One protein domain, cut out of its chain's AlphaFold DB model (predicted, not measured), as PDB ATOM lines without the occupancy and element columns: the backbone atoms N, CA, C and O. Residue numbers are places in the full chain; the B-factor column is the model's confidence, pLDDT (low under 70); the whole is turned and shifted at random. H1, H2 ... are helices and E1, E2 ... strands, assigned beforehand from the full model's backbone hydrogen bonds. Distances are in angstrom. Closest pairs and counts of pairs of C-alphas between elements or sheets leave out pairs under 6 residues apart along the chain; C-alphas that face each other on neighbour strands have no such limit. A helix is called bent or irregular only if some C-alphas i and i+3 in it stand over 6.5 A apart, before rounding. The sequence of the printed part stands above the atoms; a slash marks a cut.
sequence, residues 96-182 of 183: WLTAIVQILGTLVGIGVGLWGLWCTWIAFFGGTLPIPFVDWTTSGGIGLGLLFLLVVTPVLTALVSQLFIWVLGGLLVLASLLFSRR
ATOM      1  N   TRP A  96      13.530   9.857  18.988       85.69
ATOM      2  CA  TRP A  96      13.660  10.014  17.538       85.69
ATOM      3  C   TRP A  96      13.800   8.679  16.794       85.69
ATOM      4  O   TRP A  96      13.344   8.552  15.659       85.69
ATOM      5  N   LEU A  97      14.397   7.665  17.423       80.94
ATOM      6  CA  LEU A  97      14.650   6.360  16.817       80.94
ATOM      7  C   LEU A  97      13.331   5.598  16.647       80.94
ATOM      8  O   LEU A  97      13.066   5.041  15.580       80.94
ATOM      9  N   THR A  98      12.446   5.676  17.645       81.25
ATOM     10  CA  THR A  98      11.078   5.151  17.535       81.25
ATOM     11  C   THR A  98      10.271   5.855  16.447       81.25
ATOM     12  O   THR A  98       9.576   5.187  15.681       81.25
ATOM     13  N   ALA A  99      10.416   7.178  16.313       85.12
ATOM     14  CA  ALA A  99       9.733   7.939  15.270       85.12
ATOM     15  C   ALA A  99      10.196   7.529  13.861       85.12
ATOM     16  O   ALA A  99       9.368   7.309  12.979       85.12
ATOM     17  N   ILE A 100      11.505   7.349  13.645       86.31
ATOM     18  CA  ILE A 100      12.039   6.908  12.347       86.31
ATOM     19  C   ILE A 100      11.538   5.514  11.977       86.31
ATOM     20  O   ILE A 100      11.114   5.307  10.840       86.31
ATOM     21  N   VAL A 101      11.546   4.565  12.918       82.19
ATOM     22  CA  VAL A 101      11.047   3.204  12.664       82.19
ATOM     23  C   VAL A 101       9.560   3.230  12.295       82.19
ATOM     24  O   VAL A 101       9.156   2.550  11.354       82.19
ATOM     25  N   GLN A 102       8.755   4.053  12.971       84.50
ATOM     26  CA  GLN A 102       7.338   4.229  12.639       84.50
ATOM     27  C   GLN A 102       7.129   4.843  11.252       84.50
ATOM     28  O   GLN A 102       6.301   4.348  10.486       84.50
ATOM     29  N   ILE A 103       7.885   5.886  10.899       88.19
ATOM     30  CA  ILE A 103       7.794   6.534   9.584       88.19
ATOM     31  C   ILE A 103       8.183   5.547   8.483       88.19
ATOM     32  O   ILE A 103       7.433   5.372   7.524       88.19
ATOM     33  N   LEU A 104       9.317   4.857   8.635       85.50
ATOM     34  CA  LEU A 104       9.774   3.855   7.673       85.50
ATOM     35  C   LEU A 104       8.764   2.717   7.524       85.50
ATOM     36  O   LEU A 104       8.418   2.359   6.400       85.50
ATOM     37  N   GLY A 105       8.242   2.191   8.634       83.44
ATOM     38  CA  GLY A 105       7.209   1.158   8.600       83.44
ATOM     39  C   GLY A 105       5.939   1.619   7.885       83.44
ATOM     40  O   GLY A 105       5.378   0.874   7.084       83.44
ATOM     41  N   THR A 106       5.531   2.871   8.098       87.56
ATOM     42  CA  THR A 106       4.361   3.462   7.435       87.56
ATOM     43  C   THR A 106       4.581   3.594   5.928       87.56
ATOM     44  O   THR A 106       3.730   3.175   5.146       87.56
ATOM     45  N   LEU A 107       5.734   4.119   5.500       89.94
ATOM     46  CA  LEU A 107       6.066   4.282   4.081       89.94
ATOM     47  C   LEU A 107       6.143   2.938   3.351       89.94
ATOM     48  O   LEU A 107       5.596   2.800   2.256       89.94
ATOM     49  N   VAL A 108       6.767   1.934   3.973       85.56
ATOM     50  CA  VAL A 108       6.817   0.570   3.430       85.56
ATOM     51  C   VAL A 108       5.406  -0.009   3.317       85.56
ATOM     52  O   VAL A 108       5.056  -0.546   2.268       85.56
ATOM     53  N   GLY A 109       4.569   0.156   4.345       84.69
ATOM     54  CA  GLY A 109       3.177  -0.293   4.322       84.69
ATOM     55  C   GLY A 109       2.364   0.330   3.183       84.69
ATOM     56  O   GLY A 109       1.673  -0.387   2.459       84.69
ATOM     57  N   ILE A 110       2.499   1.643   2.969       89.06
ATOM     58  CA  ILE A 110       1.840   2.356   1.864       89.06
ATOM     59  C   ILE A 110       2.327   1.828   0.510       89.06
ATOM     60  O   ILE A 110       1.508   1.544  -0.364       89.06
ATOM     61  N   GLY A 111       3.641   1.656   0.337       89.50
ATOM     62  CA  GLY A 111       4.221   1.150  -0.908       89.50
ATOM     63  C   GLY A 111       3.715  -0.249  -1.268       89.50
ATOM     64  O   GLY A 111       3.291  -0.483  -2.399       89.50
ATOM     65  N   VAL A 112       3.679  -1.159  -0.292       85.44
ATOM     66  CA  VAL A 112       3.152  -2.521  -0.472       85.44
ATOM     67  C   VAL A 112       1.658  -2.494  -0.803       85.44
ATOM     68  O   VAL A 112       1.218  -3.225  -1.689       85.44
ATOM     69  N   GLY A 113       0.885  -1.626  -0.143       87.19
ATOM     70  CA  GLY A 113      -0.543  -1.459  -0.415       87.19
ATOM     71  C   GLY A 113      -0.824  -0.966  -1.836       87.19
ATOM     72  O   GLY A 113      -1.649  -1.552  -2.536       87.19
ATOM     73  N   LEU A 114      -0.103   0.062  -2.294       91.75
ATOM     74  CA  LEU A 114      -0.237   0.595  -3.654       91.75
ATOM     75  C   LEU A 114       0.177  -0.428  -4.715       91.75
ATOM     76  O   LEU A 114      -0.508  -0.573  -5.727       91.75
ATOM     77  N   TRP A 115       1.257  -1.174  -4.476       87.81
ATOM     78  CA  TRP A 115       1.688  -2.236  -5.383       87.81
ATOM     79  C   TRP A 115       0.672  -3.385  -5.449       87.81
ATOM     80  O   TRP A 115       0.314  -3.825  -6.541       87.81
ATOM     81  N   GLY A 116       0.126  -3.822  -4.309       87.31
ATOM     82  CA  GLY A 116      -0.932  -4.837  -4.264       87.31
ATOM     83  C   GLY A 116      -2.218  -4.392  -4.968       87.31
ATOM     84  O   GLY A 116      -2.834  -5.174  -5.701       87.31
ATOM     85  N   LEU A 117      -2.596  -3.120  -4.812       88.94
ATOM     86  CA  LEU A 117      -3.732  -2.528  -5.517       88.94
ATOM     87  C   LEU A 117      -3.504  -2.524  -7.032       88.94
ATOM     88  O   LEU A 117      -4.394  -2.918  -7.783       88.94
ATOM     89  N   TRP A 118      -2.304  -2.146  -7.481       90.94
ATOM     90  CA  TRP A 118      -1.932  -2.185  -8.894       90.94
ATOM     91  C   TRP A 118      -1.985  -3.609  -9.467       90.94
ATOM     92  O   TRP A 118      -2.583  -3.828 -10.517       90.94
ATOM     93  N   CYS A 119      -1.440  -4.603  -8.762       88.31
ATOM     94  CA  CYS A 119      -1.532  -6.008  -9.174       88.31
ATOM     95  C   CYS A 119      -2.990  -6.486  -9.275       88.31
ATOM     96  O   CYS A 119      -3.347  -7.187 -10.221       88.31
ATOM     97  N   THR A 120      -3.848  -6.060  -8.344       88.94
ATOM     98  CA  THR A 120      -5.286  -6.370  -8.372       88.94
ATOM     99  C   THR A 120      -5.974  -5.707  -9.569       88.94
ATOM    100  O   THR A 120      -6.779  -6.342 -10.245       88.94
ATOM    101  N   TRP A 121      -5.630  -4.458  -9.888       92.75
ATOM    102  CA  TRP A 121      -6.126  -3.770 -11.080       92.75
ATOM    103  C   TRP A 121      -5.768  -4.531 -12.366       92.75
ATOM    104  O   TRP A 121      -6.647  -4.823 -13.176       92.75
ATOM    105  N   ILE A 122      -4.501  -4.928 -12.521       91.69
ATOM    106  CA  ILE A 122      -4.035  -5.725 -13.667       91.69
ATOM    107  C   ILE A 122      -4.738  -7.091 -13.723       91.69
ATOM    108  O   ILE A 122      -5.071  -7.570 -14.804       91.69
ATOM    109  N   ALA A 123      -5.041  -7.705 -12.577       91.69
ATOM    110  CA  ALA A 123      -5.808  -8.948 -12.525       91.69
ATOM    111  C   ALA A 123      -7.246  -8.802 -13.071       91.69
ATOM    112  O   ALA A 123      -7.763  -9.736 -13.686       91.69
ATOM    113  N   PHE A 124      -7.885  -7.641 -12.890       92.81
ATOM    114  CA  PHE A 124      -9.220  -7.372 -13.435       92.81
ATOM    115  C   PHE A 124      -9.201  -6.993 -14.916       92.81
ATOM    116  O   PHE A 124      -9.995  -7.531 -15.683       92.81
ATOM    117  N   PHE A 125      -8.315  -6.078 -15.314       94.75
ATOM    118  CA  PHE A 125      -8.351  -5.451 -16.643       94.75
ATOM    119  C   PHE A 125      -7.351  -6.031 -17.644       94.75
ATOM    120  O   PHE A 125      -7.422  -5.720 -18.831       94.75
ATOM    121  N   GLY A 126      -6.440  -6.884 -17.182       91.81
ATOM    122  CA  GLY A 126      -5.342  -7.391 -17.987       91.81
ATOM    123  C   GLY A 126      -4.174  -6.409 -18.058       91.81
ATOM    124  O   GLY A 126      -4.263  -5.254 -17.637       91.81
ATOM    125  N   GLY A 127      -3.045  -6.892 -18.567       93.19
ATOM    126  CA  GLY A 127      -1.798  -6.139 -18.684       93.19
ATOM    127  C   GLY A 127      -0.587  -6.946 -18.228       93.19
ATOM    128  O   GLY A 127      -0.649  -8.170 -18.104       93.19
ATOM    129  N   THR A 128       0.521  -6.251 -17.983       94.00
ATOM    130  CA  THR A 128       1.777  -6.862 -17.533       94.00
ATOM    131  C   THR A 128       1.953  -6.631 -16.040       94.00
ATOM    132  O   THR A 128       1.899  -5.492 -15.570       94.00
ATOM    133  N   LEU A 129       2.157  -7.709 -15.283       87.81
ATOM    134  CA  LEU A 129       2.487  -7.609 -13.866       87.81
ATOM    135  C   LEU A 129       3.906  -7.037 -13.719       87.81
ATOM    136  O   LEU A 129       4.832  -7.571 -14.326       87.81
ATOM    137  N   PRO A 130       4.113  -5.989 -12.900       80.25
ATOM    138  CA  PRO A 130       5.434  -5.416 -12.663       80.25
ATOM    139  C   PRO A 130       6.190  -6.269 -11.638       80.25
ATOM    140  O   PRO A 130       6.493  -5.822 -10.530       80.25
ATOM    141  N   ILE A 131       6.432  -7.534 -11.980       84.62
ATOM    142  CA  ILE A 131       7.304  -8.412 -11.210       84.62
ATOM    143  C   ILE A 131       8.705  -8.207 -11.780       84.62
ATOM    144  O   ILE A 131       8.914  -8.453 -12.971       84.62
ATOM    145  N   PRO A 132       9.675  -7.742 -10.977       79.62
ATOM    146  CA  PRO A 132      11.036  -7.623 -11.465       79.62
ATOM    147  C   PRO A 132      11.485  -8.998 -11.980       79.62
ATOM    148  O   PRO A 132      11.301 -10.007 -11.298       79.62
ATOM    149  N   PHE A 133      12.045  -9.023 -13.191       87.81
ATOM    150  CA  PHE A 133      12.581 -10.213 -13.873       87.81
ATOM    151  C   PHE A 133      11.564 -11.194 -14.484       87.81
ATOM    152  O   PHE A 133      11.992 -12.202 -15.045       87.81
ATOM    153  N   VAL A 134      10.252 -10.928 -14.425       89.81
ATOM    154  CA  VAL A 134       9.238 -11.796 -15.049       89.81
ATOM    155  C   VAL A 134       8.224 -10.958 -15.827       89.81
ATOM    156  O   VAL A 134       7.341 -10.340 -15.237       89.81
ATOM    157  N   ASP A 135       8.303 -10.999 -17.159       88.88
ATOM    158  CA  ASP A 135       7.332 -10.362 -18.060       88.88
ATOM    159  C   ASP A 135       6.048 -11.201 -18.161       88.88
ATOM    160  O   ASP A 135       5.738 -11.812 -19.186       88.88
ATOM    161  N   TRP A 136       5.295 -11.275 -17.063       90.88
ATOM    162  CA  TRP A 136       4.027 -11.995 -17.038       90.88
ATOM    163  C   TRP A 136       2.896 -11.098 -17.545       90.88
ATOM    164  O   TRP A 136       2.485 -10.146 -16.878       90.88
ATOM    165  N   THR A 137       2.350 -11.442 -18.710       93.56
ATOM    166  CA  THR A 137       1.124 -10.854 -19.256       93.56
ATOM    167  C   THR A 137      -0.117 -11.673 -18.888       93.56
ATOM    168  O   THR A 137      -0.139 -12.901 -18.992       93.56
ATOM    169  N   THR A 138      -1.177 -10.999 -18.447       94.06
ATOM    170  CA  THR A 138      -2.483 -11.611 -18.170       94.06
ATOM    171  C   THR A 138      -3.568 -10.909 -18.972       94.06
ATOM    172  O   THR A 138      -3.546  -9.690 -19.136       94.06
ATOM    173  N   SER A 139      -4.529 -11.674 -19.480       93.62
ATOM    174  CA  SER A 139      -5.694 -11.154 -20.204       93.62
ATOM    175  C   SER A 139      -6.723 -10.489 -19.284       93.62
ATOM    176  O   SER A 139      -7.604  -9.788 -19.772       93.62
ATOM    177  N   GLY A 140      -6.590 -10.665 -17.965       92.94
ATOM    178  CA  GLY A 140      -7.530 -10.138 -16.983       92.94
ATOM    179  C   GLY A 140      -8.866 -10.879 -16.970       92.94
ATOM    180  O   GLY A 140      -9.221 -11.619 -17.889       92.94
ATOM    181  N   GLY A 141      -9.618 -10.712 -15.888       95.44
ATOM    182  CA  GLY A 141     -10.977 -11.229 -15.785       95.44
ATOM    183  C   GLY A 141     -11.509 -11.199 -14.360       95.44
ATOM    184  O   GLY A 141     -10.748 -11.215 -13.398       95.44
ATOM    185  N   ILE A 142     -12.837 -11.208 -14.212       95.88
ATOM    186  CA  ILE A 142     -13.499 -11.112 -12.897       95.88
ATOM    187  C   ILE A 142     -13.068 -12.255 -11.969       95.88
ATOM    188  O   ILE A 142     -12.773 -12.014 -10.802       95.88
ATOM    189  N   GLY A 143     -12.983 -13.488 -12.481       95.50
ATOM    190  CA  GLY A 143     -12.557 -14.642 -11.682       95.50
ATOM    191  C   GLY A 143     -11.117 -14.518 -11.178       95.50
ATOM    192  O   GLY A 143     -10.850 -14.780 -10.008       95.50
ATOM    193  N   LEU A 144     -10.200 -14.060 -12.037       91.81
ATOM    194  CA  LEU A 144      -8.792 -13.867 -11.681       91.81
ATOM    195  C   LEU A 144      -8.625 -12.680 -10.723       91.81
ATOM    196  O   LEU A 144      -7.895 -12.796  -9.743       91.81
ATOM    197  N   GLY A 145      -9.367 -11.592 -10.941       91.88
ATOM    198  CA  GLY A 145      -9.441 -10.451 -10.030       91.88
ATOM    199  C   GLY A 145      -9.943 -10.832  -8.635       91.88
ATOM    200  O   GLY A 145      -9.311 -10.477  -7.642       91.88
ATOM    201  N   LEU A 146     -11.020 -11.621  -8.536       94.62
ATOM    202  CA  LEU A 146     -11.537 -12.112  -7.252       94.62
ATOM    203  C   LEU A 146     -10.569 -13.081  -6.561       94.62
ATOM    204  O   LEU A 146     -10.377 -12.975  -5.352       94.62
ATOM    205  N   LEU A 147      -9.924 -13.984  -7.307       92.88
ATOM    206  CA  LEU A 147      -8.874 -14.858  -6.772       92.88
ATOM    207  C   LEU A 147      -7.712 -14.036  -6.200       92.88
ATOM    208  O   LEU A 147      -7.222 -14.323  -5.107       92.88
ATOM    209  N   PHE A 148      -7.289 -12.993  -6.918       90.62
ATOM    210  CA  PHE A 148      -6.229 -12.110  -6.454       90.62
ATOM    211  C   PHE A 148      -6.634 -11.388  -5.172       90.62
ATOM    212  O   PHE A 148      -5.899 -11.420  -4.193       90.62
ATOM    213  N   LEU A 149      -7.832 -10.810  -5.152       91.19
ATOM    214  CA  LEU A 149      -8.321 -10.012  -4.036       91.19
ATOM    215  C   LEU A 149      -8.542 -10.855  -2.768       91.19
ATOM    216  O   LEU A 149      -8.175 -10.424  -1.678       91.19
ATOM    217  N   LEU A 150      -9.097 -12.064  -2.906       93.75
ATOM    218  CA  LEU A 150      -9.477 -12.912  -1.771       93.75
ATOM    219  C   LEU A 150      -8.375 -13.858  -1.291       93.75
ATOM    220  O   LEU A 150      -8.392 -14.254  -0.129       93.75
ATOM    221  N   VAL A 151      -7.443 -14.249  -2.163       94.50
ATOM    222  CA  VAL A 151      -6.418 -15.254  -1.836       94.50
ATOM    223  C   VAL A 151      -5.021 -14.668  -1.955       94.50
ATOM    224  O   VAL A 151      -4.263 -14.690  -0.989       94.50
ATOM    225  N   VAL A 152      -4.666 -14.118  -3.117       88.38
ATOM    226  CA  VAL A 152      -3.275 -13.714  -3.378       88.38
ATOM    227  C   VAL A 152      -2.874 -12.515  -2.524       88.38
ATOM    228  O   VAL A 152      -1.848 -12.572  -1.856       88.38
ATOM    229  N   THR A 153      -3.686 -11.462  -2.485       86.81
ATOM    230  CA  THR A 153      -3.428 -10.246  -1.710       86.81
ATOM    231  C   THR A 153      -3.238 -10.532  -0.219       86.81
ATOM    232  O   THR A 153      -2.179 -10.171   0.293       86.81
ATOM    233  N   PRO A 154      -4.153 -11.218   0.499       88.12
ATOM    234  CA  PRO A 154      -3.943 -11.491   1.920       88.12
ATOM    235  C   PRO A 154      -2.728 -12.387   2.182       88.12
ATOM    236  O   PRO A 154      -2.002 -12.139   3.145       88.12
ATOM    237  N   VAL A 155      -2.450 -13.377   1.323       91.50
ATOM    238  CA  VAL A 155      -1.247 -14.219   1.449       91.50
ATOM    239  C   VAL A 155       0.021 -13.392   1.246       91.50
ATOM    240  O   VAL A 155       0.955 -13.491   2.040       91.50
ATOM    241  N   LEU A 156       0.057 -12.534   0.226       85.44
ATOM    242  CA  LEU A 156       1.199 -11.673  -0.057       85.44
ATOM    243  C   LEU A 156       1.420 -10.664   1.079       85.44
ATOM    244  O   LEU A 156       2.545 -10.495   1.542       85.44
ATOM    245  N   THR A 157       0.353 -10.043   1.589       84.81
ATOM    246  CA  THR A 157       0.413  -9.146   2.751       84.81
ATOM    247  C   THR A 157       0.909  -9.875   4.000       84.81
ATOM    248  O   THR A 157       1.755  -9.343   4.722       84.81
ATOM    249  N   ALA A 158       0.453 -11.106   4.247       89.44
ATOM    250  CA  ALA A 158       0.936 -11.925   5.357       89.44
ATOM    251  C   ALA A 158       2.432 -12.252   5.215       89.44
ATOM    252  O   ALA A 158       3.191 -12.088   6.166       89.44
ATOM    253  N   LEU A 159       2.890 -12.639   4.020       89.00
ATOM    254  CA  LEU A 159       4.304 -12.935   3.771       89.00
ATOM    255  C   LEU A 159       5.194 -11.697   3.914       89.00
ATOM    256  O   LEU A 159       6.244 -11.771   4.548       89.00
ATOM    257  N   VAL A 160       4.776 -10.554   3.365       85.06
ATOM    258  CA  VAL A 160       5.545  -9.303   3.444       85.06
ATOM    259  C   VAL A 160       5.601  -8.782   4.878       85.06
ATOM    260  O   VAL A 160       6.673  -8.386   5.331       85.06
ATOM    261  N   SER A 161       4.490  -8.821   5.617       84.06
ATOM    262  CA  SER A 161       4.478  -8.418   7.032       84.06
ATOM    263  C   SER A 161       5.350  -9.333   7.892       84.06
ATOM    264  O   SER A 161       6.133  -8.839   8.702       84.06
ATOM    265  N   GLN A 162       5.301 -10.647   7.662       91.81
ATOM    266  CA  GLN A 162       6.173 -11.596   8.343       91.81
ATOM    267  C   GLN A 162       7.647 -11.320   8.026       91.81
ATOM    268  O   GLN A 162       8.459 -11.199   8.940       91.81
ATOM    269  N   LEU A 163       8.001 -11.154   6.749       87.81
ATOM    270  CA  LEU A 163       9.372 -10.852   6.336       87.81
ATOM    271  C   LEU A 163       9.856  -9.526   6.936       87.81
ATOM    272  O   LEU A 163      10.984  -9.444   7.413       87.81
ATOM    273  N   PHE A 164       8.995  -8.512   6.993       84.62
ATOM    274  CA  PHE A 164       9.299  -7.230   7.620       84.62
ATOM    275  C   PHE A 164       9.597  -7.370   9.118       84.62
ATOM    276  O   PHE A 164      10.593  -6.823   9.595       84.62
ATOM    277  N   ILE A 165       8.794  -8.150   9.852       87.81
ATOM    278  CA  ILE A 165       9.036  -8.453  11.273       87.81
ATOM    279  C   ILE A 165      10.376  -9.171  11.450       87.81
ATOM    280  O   ILE A 165      11.120  -8.852  12.373       87.81
ATOM    281  N   TRP A 166      10.713 -10.106  10.563       91.69
ATOM    282  CA  TRP A 166      11.976 -10.845  10.633       91.69
ATOM    283  C   TRP A 166      13.176  -9.950  10.349       91.69
ATOM    284  O   TRP A 166      14.172 -10.017  11.066       91.69
ATOM    285  N   VAL A 167      13.081  -9.089   9.336       87.81
ATOM    286  CA  VAL A 167      14.154  -8.160   8.969       87.81
ATOM    287  C   VAL A 167      14.363  -7.121  10.063       87.81
ATOM    288  O   VAL A 167      15.488  -6.967  10.533       87.81
ATOM    289  N   LEU A 168      13.305  -6.438  10.514       85.00
ATOM    290  CA  LEU A 168      13.425  -5.435  11.573       85.00
ATOM    291  C   LEU A 168      13.787  -6.056  12.920       85.00
ATOM    292  O   LEU A 168      14.683  -5.559  13.595       85.00
ATOM    293  N   GLY A 169      13.119  -7.142  13.307       85.94
ATOM    294  CA  GLY A 169      13.409  -7.859  14.545       85.94
ATOM    295  C   GLY A 169      14.839  -8.394  14.557       85.94
ATOM    296  O   GLY A 169      15.563  -8.188  15.527       85.94
ATOM    297  N   GLY A 170      15.286  -8.990  13.449       90.00
ATOM    298  CA  GLY A 170      16.658  -9.456  13.273       90.00
ATOM    299  C   GLY A 170      17.681  -8.322  13.352       90.00
ATOM    300  O   GLY A 170      18.669  -8.450  14.072       90.00
ATOM    301  N   LEU A 171      17.430  -7.192  12.682       89.25
ATOM    302  CA  LEU A 171      18.284  -5.999  12.756       89.25
ATOM    303  C   LEU A 171      18.374  -5.438  14.177       89.25
ATOM    304  O   LEU A 171      19.467  -5.098  14.624       89.25
ATOM    305  N   LEU A 172      17.252  -5.363  14.894       85.06
ATOM    306  CA  LEU A 172      17.214  -4.879  16.274       85.06
ATOM    307  C   LEU A 172      17.977  -5.811  17.221       85.06
ATOM    308  O   LEU A 172      18.761  -5.332  18.043       85.06
ATOM    309  N   VAL A 173      17.810  -7.128  17.079       90.75
ATOM    310  CA  VAL A 173      18.579  -8.122  17.845       90.75
ATOM    311  C   VAL A 173      20.069  -8.000  17.532       90.75
ATOM    312  O   VAL A 173      20.885  -7.945  18.449       90.75
ATOM    313  N   LEU A 174      20.442  -7.892  16.255       91.62
ATOM    314  CA  LEU A 174      21.837  -7.741  15.844       91.62
ATOM    315  C   LEU A 174      22.453  -6.452  16.410       91.62
ATOM    316  O   LEU A 174      23.555  -6.485  16.953       91.62
ATOM    317  N   ALA A 175      21.730  -5.333  16.338       86.69
ATOM    318  CA  ALA A 175      22.154  -4.068  16.922       86.69
ATOM    319  C   ALA A 175      22.347  -4.195  18.441       86.69
ATOM    320  O   ALA A 175      23.394  -3.810  18.956       86.69
ATOM    321  N   SER A 176      21.393  -4.805  19.150       84.25
ATOM    322  CA  SER A 176      21.487  -5.047  20.596       84.25
ATOM    323  C   SER A 176      22.726  -5.871  20.970       84.25
ATOM    324  O   SER A 176      23.457  -5.511  21.898       84.25
ATOM    325  N   LEU A 177      23.026  -6.925  20.204       90.75
ATOM    326  CA  LEU A 177      24.219  -7.751  20.405       90.75
ATOM    327  C   LEU A 177      25.517  -6.975  20.138       90.75
ATOM    328  O   LEU A 177      26.501  -7.152  20.856       90.75
ATOM    329  N   LEU A 178      25.528  -6.100  19.128       92.62
ATOM    330  CA  LEU A 178      26.682  -5.257  18.808       92.62
ATOM    331  C   LEU A 178      26.957  -4.209  19.895       92.62
ATOM    332  O   LEU A 178      28.121  -3.970  20.215       92.62
ATOM    333  N   PHE A 179      25.916  -3.612  20.482       90.38
ATOM    334  CA  PHE A 179      26.066  -2.661  21.588       90.38
ATOM    335  C   PHE A 179      26.494  -3.345  22.889       90.38
ATOM    336  O   PHE A 179      27.381  -2.835  23.566       90.38
ATOM    337  N   SER A 180      25.959  -4.533  23.181       90.31
ATOM    338  CA  SER A 180      26.311  -5.302  24.386       90.31
ATOM    339  C   SER A 180      27.783  -5.726  24.432       90.31
ATOM    340  O   SER A 180      28.315  -5.977  25.503       90.31
ATOM    341  N   ARG A 181      28.464  -5.816  23.280       87.69
ATOM    342  CA  ARG A 181      29.903  -6.129  23.218       87.69
ATOM    343  C   ARG A 181      30.819  -4.930  23.477       87.69
ATOM    344  O   ARG A 181      32.023  -5.129  23.596       87.69
ATOM    345  N   ARG A 182      30.294  -3.700  23.455       83.12
ATOM    346  CA  ARG A 182      31.099  -2.471  23.591       83.12
ATOM    347  C   ARG A 182      31.159  -1.926  25.019       83.12
ATOM    348  O   ARG A 182      31.990  -1.058  25.269       83.12
TER     349      ARG A 182
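Overview. This is residues 96 to 182 of the 183 residues of an uncharacterized protein of Cryobacterium sp. HLT2-23 (UniProt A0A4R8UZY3). Two long helices, H1 and H2, form a narrow V: they meet where H1 ends and H2 begins, run opposite ways and spread toward their other ends, with a small hairpin of two strands, E1 and E2, beside the end of H1 at the closed end. H2 is bent near its start, and residues 169 to 182, of which 169 to 180 belong to H2, stick out free. The printed part has 87 residues, with two named helices and two named strands in the order H1, E1, E2, H2; the sheet is E1 - E2, antiparallel, and the class is mostly helix. The whole is only just loose, close to extended, with a radius of gyration of the C-alphas of 17.5 A, and a rod spanning 58 by 24 by 20 A.

Arrangement. H1, residues 96 to 125, leads by a tight link to E1, residues 127 to 131. The closest C-alphas of H1 and E1, those of Cys 119 and Leu 129, are 6.4 A apart. E1 forms a hairpin with E2, residues 134 to 138; they are antiparallel, at 151 degrees between their directions. N 127 and O 138, at 2.9 A, and N 129 and O 136, at 2.9 A, are within hydrogen-bond range. By its hydrogen bonds H2, residues 142 to 180, was assigned as one helix, but it is bent: C-alphas 150 and 153 are 6.6 A apart. Its arms, H2a, residues 142 to 150, and H2b, residues 153 to 180, stand at a shallow tilt of 31 degrees. H1 touches H2a with residues 120 to 124 alone, at a shallow tilt of 20 degrees, opposite ways; the closest C-alphas, those of Phe 124 and Gly 145, are 4.6 A apart. H1 and H2b only just touch, with 3 pairs of C-alphas within 8 A, the closest those of Gly 116 and Thr 153 at 6.5 A; they run opposite ways at a shallow tilt of 22 degrees. E1 is apart from both arms. In H1, H2a and H2b every O i to N i+4 pair is within hydrogen-bond range.

Along the chain. H1 begins at C-alpha 96, (13.660, 10.014, 17.538), and is 43.5 A long from first to last C-alpha. E1 measures 12.0 A, E2 12.1 A and H2a 12.0 A. H2b measures 39.9 A and ends at C-alpha 180, (26.311, -5.302, 24.386).

Size, cuts and confidence. The two C-alphas farthest apart, those of Gly 141 and Arg 182, are 58.3 A apart. The printed part has no cut, and its three links between elements are tight. The mean pLDDT of the printed part is 88.8, and no printed residue is under 70.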